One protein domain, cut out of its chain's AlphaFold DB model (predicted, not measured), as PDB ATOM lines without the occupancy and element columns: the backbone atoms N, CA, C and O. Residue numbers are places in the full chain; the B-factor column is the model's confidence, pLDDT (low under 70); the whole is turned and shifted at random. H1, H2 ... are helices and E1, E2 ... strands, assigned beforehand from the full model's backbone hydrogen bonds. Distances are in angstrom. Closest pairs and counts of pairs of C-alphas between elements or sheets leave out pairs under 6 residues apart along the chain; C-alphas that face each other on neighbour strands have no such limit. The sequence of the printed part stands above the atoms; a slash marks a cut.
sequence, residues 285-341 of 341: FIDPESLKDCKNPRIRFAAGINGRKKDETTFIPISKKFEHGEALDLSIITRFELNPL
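AT A GLANCE: This is residues 285 to 341 of the 341 residues of an uncharacterized protein of Puccinia triticina (isolate 1-1 / race 1 (BBBD)) (UniProt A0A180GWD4). A loose rod with little regular structure: the hairpin E1-E2 has H2 packed alongside E2, with H1 toward the end where residues 285 to 291 lie. The printed part has 57 residues, 22 of them in named elements, in the order H1, E1, E2, H2; the sheet E1-E2 is antiparallel and the class mixed. The radius of gyration of the C-alphas is 12.9 A, the spans 42 by 18 by 17 A.

IN THESE COORDINATES: E1, residues 299 to 303, is 13.4 A long; E2, residues 313 to 317, 13.8 A. H2, residues 330 to 337, is 10.8 A long, ending at C-alpha 337 (-36.208, -32.239, -43.304). H1, residues 292 to 295, begins at C-alpha 292 (-39.044, -26.674, -53.506).

HOW THE PARTS SIT: E1 and E2 run antiparallel at 153 degrees; N 300 and O 316 are within hydrogen-bond range at 2.8 A. The closest C-alphas of E2 and H2, Phe 315 and Leu 330, are 6.0 A apart. H1 and H2 are close but not clearly touching, with closest C-alphas Cys 294 and Glu 337 at 7.0 A. H1 and E2 are apart. H2 has 3 of 4 O i to N i+4 pairs within range; H1 is too short for one.

THE WHOLE: The farthest C-alphas, Phe 285 and Lys 309, are 43.0 A apart. The printed part has no cut; the link E2 to H2 is long. Mean pLDDT of the printed part is 71.0, with 25 residues under 70, among them 336 to 341.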
ATOM      1  N   PHE A 285     -54.798 -27.060 -49.382       58.19
ATOM      2  CA  PHE A 285     -53.833 -27.643 -50.300       58.19
ATOM      3  C   PHE A 285     -52.447 -27.124 -49.922       58.19
ATOM      4  O   PHE A 285     -52.274 -25.923 -49.711       58.19
ATOM      5  N   ILE A 286     -51.475 -28.027 -49.832       59.19
ATOM      6  CA  ILE A 286     -50.062 -27.663 -49.898       59.19
ATOM      7  C   ILE A 286     -49.703 -27.723 -51.378       59.19
ATOM      8  O   ILE A 286     -49.921 -28.749 -52.020       59.19
ATOM      9  N   ASP A 287     -49.196 -26.623 -51.919       62.31
ATOM     10  CA  ASP A 287     -48.706 -26.573 -53.290       62.31
ATOM     11  C   ASP A 287     -47.338 -27.289 -53.374       62.31
ATOM     12  O   ASP A 287     -46.399 -26.847 -52.705       62.31
ATOM     13  N   PRO A 288     -47.174 -28.373 -54.158       58.47
ATOM     14  CA  PRO A 288     -45.894 -29.070 -54.290       58.47
ATOM     15  C   PRO A 288     -44.769 -28.195 -54.848       58.47
ATOM     16  O   PRO A 288     -43.601 -28.466 -54.571       58.47
ATOM     17  N   GLU A 289     -45.091 -27.153 -55.617       64.44
ATOM     18  CA  GLU A 289     -44.105 -26.211 -56.155       64.44
ATOM     19  C   GLU A 289     -43.563 -25.296 -55.041       64.44
ATOM     20  O   GLU A 289     -42.364 -25.008 -54.984       64.44
ATOM     21  N   SER A 290     -44.414 -24.943 -54.067       65.50
ATOM     22  CA  SER A 290     -44.027 -24.178 -52.872       65.50
ATOM     23  C   SER A 290     -43.038 -24.914 -51.954       65.50
ATOM     24  O   SER A 290     -42.254 -24.262 -51.263       65.50
ATOM     25  N   LEU A 291     -43.017 -26.254 -51.991       63.62
ATOM     26  CA  LEU A 291     -42.126 -27.091 -51.173       63.62
ATOM     27  C   LEU A 291     -40.664 -27.087 -51.648       63.62
ATOM     28  O   LEU A 291     -39.772 -27.383 -50.849       63.62
ATOM     29  N   LYS A 292     -40.396 -26.736 -52.914       70.88
ATOM     30  CA  LYS A 292     -39.044 -26.674 -53.506       70.88
ATOM     31  C   LYS A 292     -38.233 -27.955 -53.220       70.88
ATOM     32  O   LYS A 292     -38.657 -29.051 -53.576       70.88
ATOM     33  N   ASP A 293     -37.090 -27.834 -52.542       64.31
ATOM     34  CA  ASP A 293     -36.216 -28.950 -52.151       64.31
ATOM     35  C   ASP A 293     -36.878 -29.966 -51.200       64.31
ATOM     36  O   ASP A 293     -36.452 -31.117 -51.136       64.31
ATOM     37  N   CYS A 294     -37.944 -29.578 -50.493       66.69
ATOM     38  CA  CYS A 294     -38.691 -30.458 -49.590       66.69
ATOM     39  C   CYS A 294     -39.678 -31.382 -50.336       66.69
ATOM     40  O   CYS A 294     -40.397 -32.144 -49.694       66.69
ATOM     41  N   LYS A 295     -39.734 -31.338 -51.680       66.69
ATOM     42  CA  LYS A 295     -40.618 -32.186 -52.508       66.69
ATOM     43  C   LYS A 295     -40.228 -33.679 -52.479       66.69
ATOM     44  O   LYS A 295     -41.063 -34.513 -52.814       66.69
ATOM     45  N   ASN A 296     -38.997 -34.036 -52.082       66.62
ATOM     46  CA  ASN A 296     -38.541 -35.436 -51.972       66.62
ATOM     47  C   ASN A 296     -37.428 -35.630 -50.903       66.62
ATOM     48  O   ASN A 296     -36.251 -35.780 -51.255       66.62
ATOM     49  N   PRO A 297     -37.758 -35.597 -49.594       69.81
ATOM     50  CA  PRO A 297     -36.821 -35.939 -48.520       69.81
ATOM     51  C   PRO A 297     -36.444 -37.427 -48.570       69.81
ATOM     52  O   PRO A 297     -37.265 -38.282 -48.908       69.81
ATOM     53  N   ARG A 298     -35.194 -37.765 -48.230       74.62
ATOM     54  CA  ARG A 298     -34.674 -39.138 -48.347       74.62
ATOM     55  C   ARG A 298     -33.843 -39.505 -47.129       74.62
ATOM     56  O   ARG A 298     -32.701 -39.074 -47.002       74.62
ATOM     57  N   ILE A 299     -34.381 -40.383 -46.288       81.38
ATOM     58  CA  ILE A 299     -33.736 -40.851 -45.056       81.38
ATOM     59  C   ILE A 299     -33.132 -42.238 -45.279       81.38
ATOM     60  O   ILE A 299     -33.772 -43.130 -45.835       81.38
ATOM     61  N   ARG A 300     -31.898 -42.441 -44.812       78.75
ATOM     62  CA  ARG A 300     -31.247 -43.753 -44.731       78.75
ATOM     63  C   ARG A 300     -31.381 -44.307 -43.319       78.75
ATOM     64  O   ARG A 300     -30.975 -43.650 -42.365       78.75
ATOM     65  N   PHE A 301     -31.865 -45.539 -43.210       86.25
ATOM     66  CA  PHE A 301     -31.791 -46.352 -41.997       86.25
ATOM     67  C   PHE A 301     -30.711 -47.424 -42.180       86.25
ATOM     68  O   PHE A 301     -30.748 -48.160 -43.166       86.25
ATOM     69  N   ALA A 302     -29.726 -47.496 -41.281       75.44
ATOM     70  CA  ALA A 302     -28.703 -48.548 -41.291       75.44
ATOM     71  C   ALA A 302     -28.046 -48.719 -39.911       75.44
ATOM     72  O   ALA A 302     -28.161 -47.849 -39.048       75.44
ATOM     73  N   ALA A 303     -27.331 -49.829 -39.716       81.31
ATOM     74  CA  ALA A 303     -26.511 -50.067 -38.529       81.31
ATOM     75  C   ALA A 303     -25.080 -49.524 -38.690       81.31
ATOM     76  O   ALA A 303     -24.572 -49.436 -39.811       81.31
ATOM     77  N   GLY A 304     -24.424 -49.174 -37.579       75.94
ATOM     78  CA  GLY A 304     -23.007 -48.781 -37.563       75.94
ATOM     79  C   GLY A 304     -22.673 -47.487 -38.318       75.94
ATOM     80  O   GLY A 304     -21.535 -47.301 -38.755       75.94
ATOM     81  N   ILE A 305     -23.651 -46.593 -38.501       76.38
ATOM     82  CA  ILE A 305     -23.429 -45.271 -39.106       76.38
ATOM     83  C   ILE A 305     -22.438 -44.470 -38.233       76.38
ATOM     84  O   ILE A 305     -22.376 -44.667 -37.022       76.38
ATOM     85  N   ASN A 306     -21.593 -43.645 -38.865       77.50
ATOM     86  CA  ASN A 306     -20.598 -42.762 -38.232       77.50
ATOM     87  C   ASN A 306     -19.691 -43.416 -37.164       77.50
ATOM     88  O   ASN A 306     -19.189 -42.739 -36.269       77.50
ATOM     89  N   GLY A 307     -19.444 -44.726 -37.263       77.00
ATOM     90  CA  GLY A 307     -18.596 -45.458 -36.315       77.00
ATOM     91  C   GLY A 307     -19.314 -45.947 -35.053       77.00
ATOM     92  O   GLY A 307     -18.647 -46.411 -34.126       77.00
ATOM     93  N   ARG A 308     -20.654 -45.896 -35.006       73.69
ATOM     94  CA  ARG A 308     -21.440 -46.602 -33.981       73.69
ATOM     95  C   ARG A 308     -21.250 -48.116 -34.055       73.69
ATOM     96  O   ARG A 308     -20.672 -48.660 -34.999       73.69
ATOM     97  N   LYS A 309     -21.760 -48.821 -33.043       75.69
ATOM     98  CA  LYS A 309     -21.691 -50.285 -32.995       75.69
ATOM     99  C   LYS A 309     -22.428 -50.909 -34.186       75.69
ATOM    100  O   LYS A 309     -23.422 -50.373 -34.671       75.69
ATOM    101  N   LYS A 310     -21.957 -52.074 -34.639       76.19
ATOM    102  CA  LYS A 310     -22.498 -52.786 -35.815       76.19
ATOM    103  C   LYS A 310     -23.939 -53.288 -35.637       76.19
ATOM    104  O   LYS A 310     -24.570 -53.638 -36.626       76.19
ATOM    105  N   ASP A 311     -24.434 -53.328 -34.406       78.81
ATOM    106  CA  ASP A 311     -25.801 -53.674 -34.007       78.81
ATOM    107  C   ASP A 311     -26.690 -52.444 -33.726       78.81
ATOM    108  O   ASP A 311     -27.899 -52.590 -33.559       78.81
ATOM    109  N   GLU A 312     -26.127 -51.231 -33.698       62.97
ATOM    110  CA  GLU A 312     -26.863 -50.002 -33.391       62.97
ATOM    111  C   GLU A 312     -27.388 -49.342 -34.674       62.97
ATOM    112  O   GLU A 312     -26.625 -48.783 -35.470       62.97
ATOM    113  N   THR A 313     -28.704 -49.418 -34.883       81.12
ATOM    114  CA  THR A 313     -29.399 -48.856 -36.047       81.12
ATOM    115  C   THR A 313     -29.820 -47.407 -35.830       81.12
ATOM    116  O   THR A 313     -30.340 -47.038 -34.780       81.12
ATOM    117  N   THR A 314     -29.599 -46.566 -36.840       80.50
ATOM    118  CA  THR A 314     -29.892 -45.124 -36.800       80.50
ATOM    119  C   THR A 314     -30.440 -44.625 -38.137       80.50
ATOM    120  O   THR A 314     -30.247 -45.241 -39.189       80.50
ATOM    121  N   PHE A 315     -31.140 -43.494 -38.079       84.62
ATOM    122  CA  PHE A 315     -31.667 -42.733 -39.205       84.62
ATOM    123  C   PHE A 315     -30.769 -41.525 -39.483       84.62
ATOM    124  O   PHE A 315     -30.381 -40.820 -38.551       84.62
ATOM    125  N   ILE A 316     -30.469 -41.252 -40.752       80.75
ATOM    126  CA  ILE A 316     -29.713 -40.069 -41.190       80.75
ATOM    127  C   ILE A 316     -30.278 -39.554 -42.528       80.75
ATOM    128  O   ILE A 316     -30.600 -40.378 -43.391       80.75
ATOM    129  N   PRO A 317     -30.415 -38.233 -42.740       81.00
ATOM    130  CA  PRO A 317     -30.781 -37.693 -44.047       81.00
ATOM    131  C   PRO A 317     -29.693 -38.008 -45.087       81.00
ATOM    132  O   PRO A 317     -28.497 -37.988 -44.797       81.00
ATOM    133  N   ILE A 318     -30.105 -38.325 -46.316       78.69
ATOM    134  CA  ILE A 318     -29.211 -38.540 -47.469       78.69
ATOM    135  C   ILE A 318     -28.901 -37.199 -48.162       78.69
ATOM    136  O   ILE A 318     -27.866 -37.052 -48.812       78.69
ATOM    137  N   SER A 319     -29.792 -36.210 -48.028       70.56
ATOM    138  CA  SER A 319     -29.647 -34.891 -48.647       70.56
ATOM    139  C   SER A 319     -28.697 -33.983 -47.864       70.56
ATOM    140  O   SER A 319     -28.944 -33.658 -46.706       70.56
ATOM    141  N   LYS A 320     -27.674 -33.454 -48.548       68.25
ATOM    142  CA  LYS A 320     -26.772 -32.414 -48.016       68.25
ATOM    143  C   LYS A 320     -27.433 -31.043 -47.802       68.25
ATOM    144  O   LYS A 320     -26.771 -30.129 -47.332       68.25
ATOM    145  N   LYS A 321     -28.709 -30.855 -48.168       66.62
ATOM    146  CA  LYS A 321     -29.461 -29.635 -47.810       66.62
ATOM    147  C   LYS A 321     -30.077 -29.705 -46.411       66.62
ATOM    148  O   LYS A 321     -30.392 -28.666 -45.845       66.62
ATOM    149  N   PHE A 322     -30.204 -30.904 -45.846       69.31
ATOM    150  CA  PHE A 322     -30.765 -31.137 -44.518       69.31
ATOM    151  C   PHE A 322     -29.697 -31.757 -43.608       69.31
ATOM    152  O   PHE A 322     -29.888 -32.847 -43.077       69.31
ATOM    153  N   GLU A 323     -28.543 -31.097 -43.452       68.06
ATOM    154  CA  GLU A 323     -27.455 -31.626 -42.618       68.06
ATOM    155  C   GLU A 323     -27.877 -31.709 -41.142       68.06
ATOM    156  O   GLU A 323     -27.915 -30.718 -40.415       68.06
ATOM    157  N   HIS A 324     -28.195 -32.926 -40.705       71.88
ATOM    158  CA  HIS A 324     -28.556 -33.267 -39.336       71.88
ATOM    159  C   HIS A 324     -27.735 -34.472 -38.874       71.88
ATOM    160  O   HIS A 324     -27.396 -35.355 -39.666       71.88
ATOM    161  N   GLY A 325     -27.444 -34.535 -37.574       73.00
ATOM    162  CA  GLY A 325     -26.839 -35.720 -36.967       73.00
ATOM    163  C   GLY A 325     -27.742 -36.951 -37.091       73.00
ATOM    164  O   GLY A 325     -28.953 -36.850 -37.287       73.00
ATOM    165  N   GLU A 326     -27.168 -38.138 -36.950       82.88
ATOM    166  CA  GLU A 326     -27.965 -39.366 -36.930       82.88
ATOM    167  C   GLU A 326     -28.863 -39.443 -35.674       82.88
ATOM    168  O   GLU A 326     -28.493 -38.985 -34.587       82.88
ATOM    169  N   ALA A 327     -30.039 -40.053 -35.801       78.25
ATOM    170  CA  ALA A 327     -30.994 -40.216 -34.707       78.25
ATOM    171  C   ALA A 327     -31.434 -41.675 -34.549       78.25
ATOM    172  O   ALA A 327     -31.501 -42.426 -35.518       78.25
ATOM    173  N   LEU A 328     -31.788 -42.068 -33.323       80.81
ATOM    174  CA  LEU A 328     -32.447 -43.354 -33.042       80.81
ATOM    175  C   LEU A 328     -33.961 -43.313 -33.345       80.81
ATOM    176  O   LEU A 328     -34.604 -44.351 -33.435       80.81
ATOM    177  N   ASP A 329     -34.527 -42.113 -33.502       73.31
ATOM    178  CA  ASP A 329     -35.949 -41.856 -33.741       73.31
ATOM    179  C   ASP A 329     -36.119 -41.117 -35.076       73.31
ATOM    180  O   ASP A 329     -35.616 -40.004 -35.261       73.31
ATOM    181  N   LEU A 330     -36.849 -41.741 -36.004       78.00
ATOM    182  CA  LEU A 330     -37.167 -41.205 -37.328       78.00
ATOM    183  C   LEU A 330     -37.863 -39.834 -37.255       78.00
ATOM    184  O   LEU A 330     -37.631 -38.982 -38.113       78.00
ATOM    185  N   SER A 331     -38.673 -39.594 -36.217       69.69
ATOM    186  CA  SER A 331     -39.416 -38.344 -36.026       69.69
ATOM    187  C   SER A 331     -38.526 -37.142 -35.696       69.69
ATOM    188  O   SER A 331     -38.977 -36.003 -35.805       69.69
ATOM    189  N   ILE A 332     -37.261 -37.369 -35.325       70.62
ATOM    190  CA  ILE A 332     -36.268 -36.301 -35.172       70.62
ATOM    191  C   ILE A 332     -35.786 -35.843 -36.554       70.62
ATOM    192  O   ILE A 332     -35.756 -34.642 -36.814       70.62
ATOM    193  N   ILE A 333     -35.485 -36.783 -37.459       74.88
ATOM    194  CA  ILE A 333     -35.010 -36.468 -38.814       74.88
ATOM    195  C   ILE A 333     -36.126 -35.838 -39.656       74.88
ATOM    196  O   ILE A 333     -35.921 -34.776 -40.240       74.88
ATOM    197  N   THR A 334     -37.331 -36.421 -39.669       69.19
ATOM    198  CA  THR A 334     -38.434 -35.901 -40.501       69.19
ATOM    199  C   THR A 334     -38.899 -34.509 -40.075       69.19
ATOM    200  O   THR A 334     -39.281 -33.714 -40.927       69.19
ATOM    201  N   ARG A 335     -38.819 -34.160 -38.781       72.25
ATOM    202  CA  ARG A 335     -39.092 -32.789 -38.304       72.25
ATOM    203  C   ARG A 335     -38.048 -31.768 -38.751       72.25
ATOM    204  O   ARG A 335     -38.370 -30.588 -38.775       72.25
ATOM    205  N   PHE A 336     -36.828 -32.200 -39.065       65.62
ATOM    206  CA  PHE A 336     -35.775 -31.327 -39.573       65.62
ATOM    207  C   PHE A 336     -35.873 -31.172 -41.099       65.62
ATOM    208  O   PHE A 336     -35.884 -30.050 -41.593       65.62
ATOM    209  N   GLU A 337     -36.043 -32.275 -41.838       63.59
ATOM    210  CA  GLU A 337     -36.208 -32.239 -43.304       63.59
ATOM    211  C   GLU A 337     -37.490 -31.516 -43.757       63.59
ATOM    212  O   GLU A 337     -37.490 -30.876 -44.805       63.59
ATOM    213  N   LEU A 338     -38.582 -31.588 -42.984       61.50
ATOM    214  CA  LEU A 338     -39.873 -30.973 -43.336       61.50
ATOM    215  C   LEU A 338     -40.107 -29.587 -42.715       61.50
ATOM    216  O   LEU A 338     -41.189 -29.026 -42.886       61.50
ATOM    217  N   ASN A 339     -39.140 -29.035 -41.974       56.41
ATOM    218  CA  ASN A 339     -39.262 -27.701 -41.378       56.41
ATOM    219  C   ASN A 339     -37.903 -26.968 -41.268       56.41
ATOM    220  O   ASN A 339     -37.508 -26.588 -40.158       56.41
ATOM    221  N   PRO A 340     -37.176 -26.766 -42.389       47.25
ATOM    222  CA  PRO A 340     -36.054 -25.831 -42.431       47.25
ATOM    223  C   PRO A 340     -36.545 -24.398 -42.151       47.25
ATOM    224  O   PRO A 340     -37.633 -24.017 -42.590       47.25
ATOM    225  N   LEU A 341     -35.742 -23.626 -41.412       38.88
ATOM    226  CA  LEU A 341     -35.962 -22.197 -41.136       38.88
ATOM    227  C   LEU A 341     -35.416 -21.310 -42.265       38.88
ATOM    228  O   LEU A 341     -34.345 -21.666 -42.806       38.88
TER     229      LEU A 341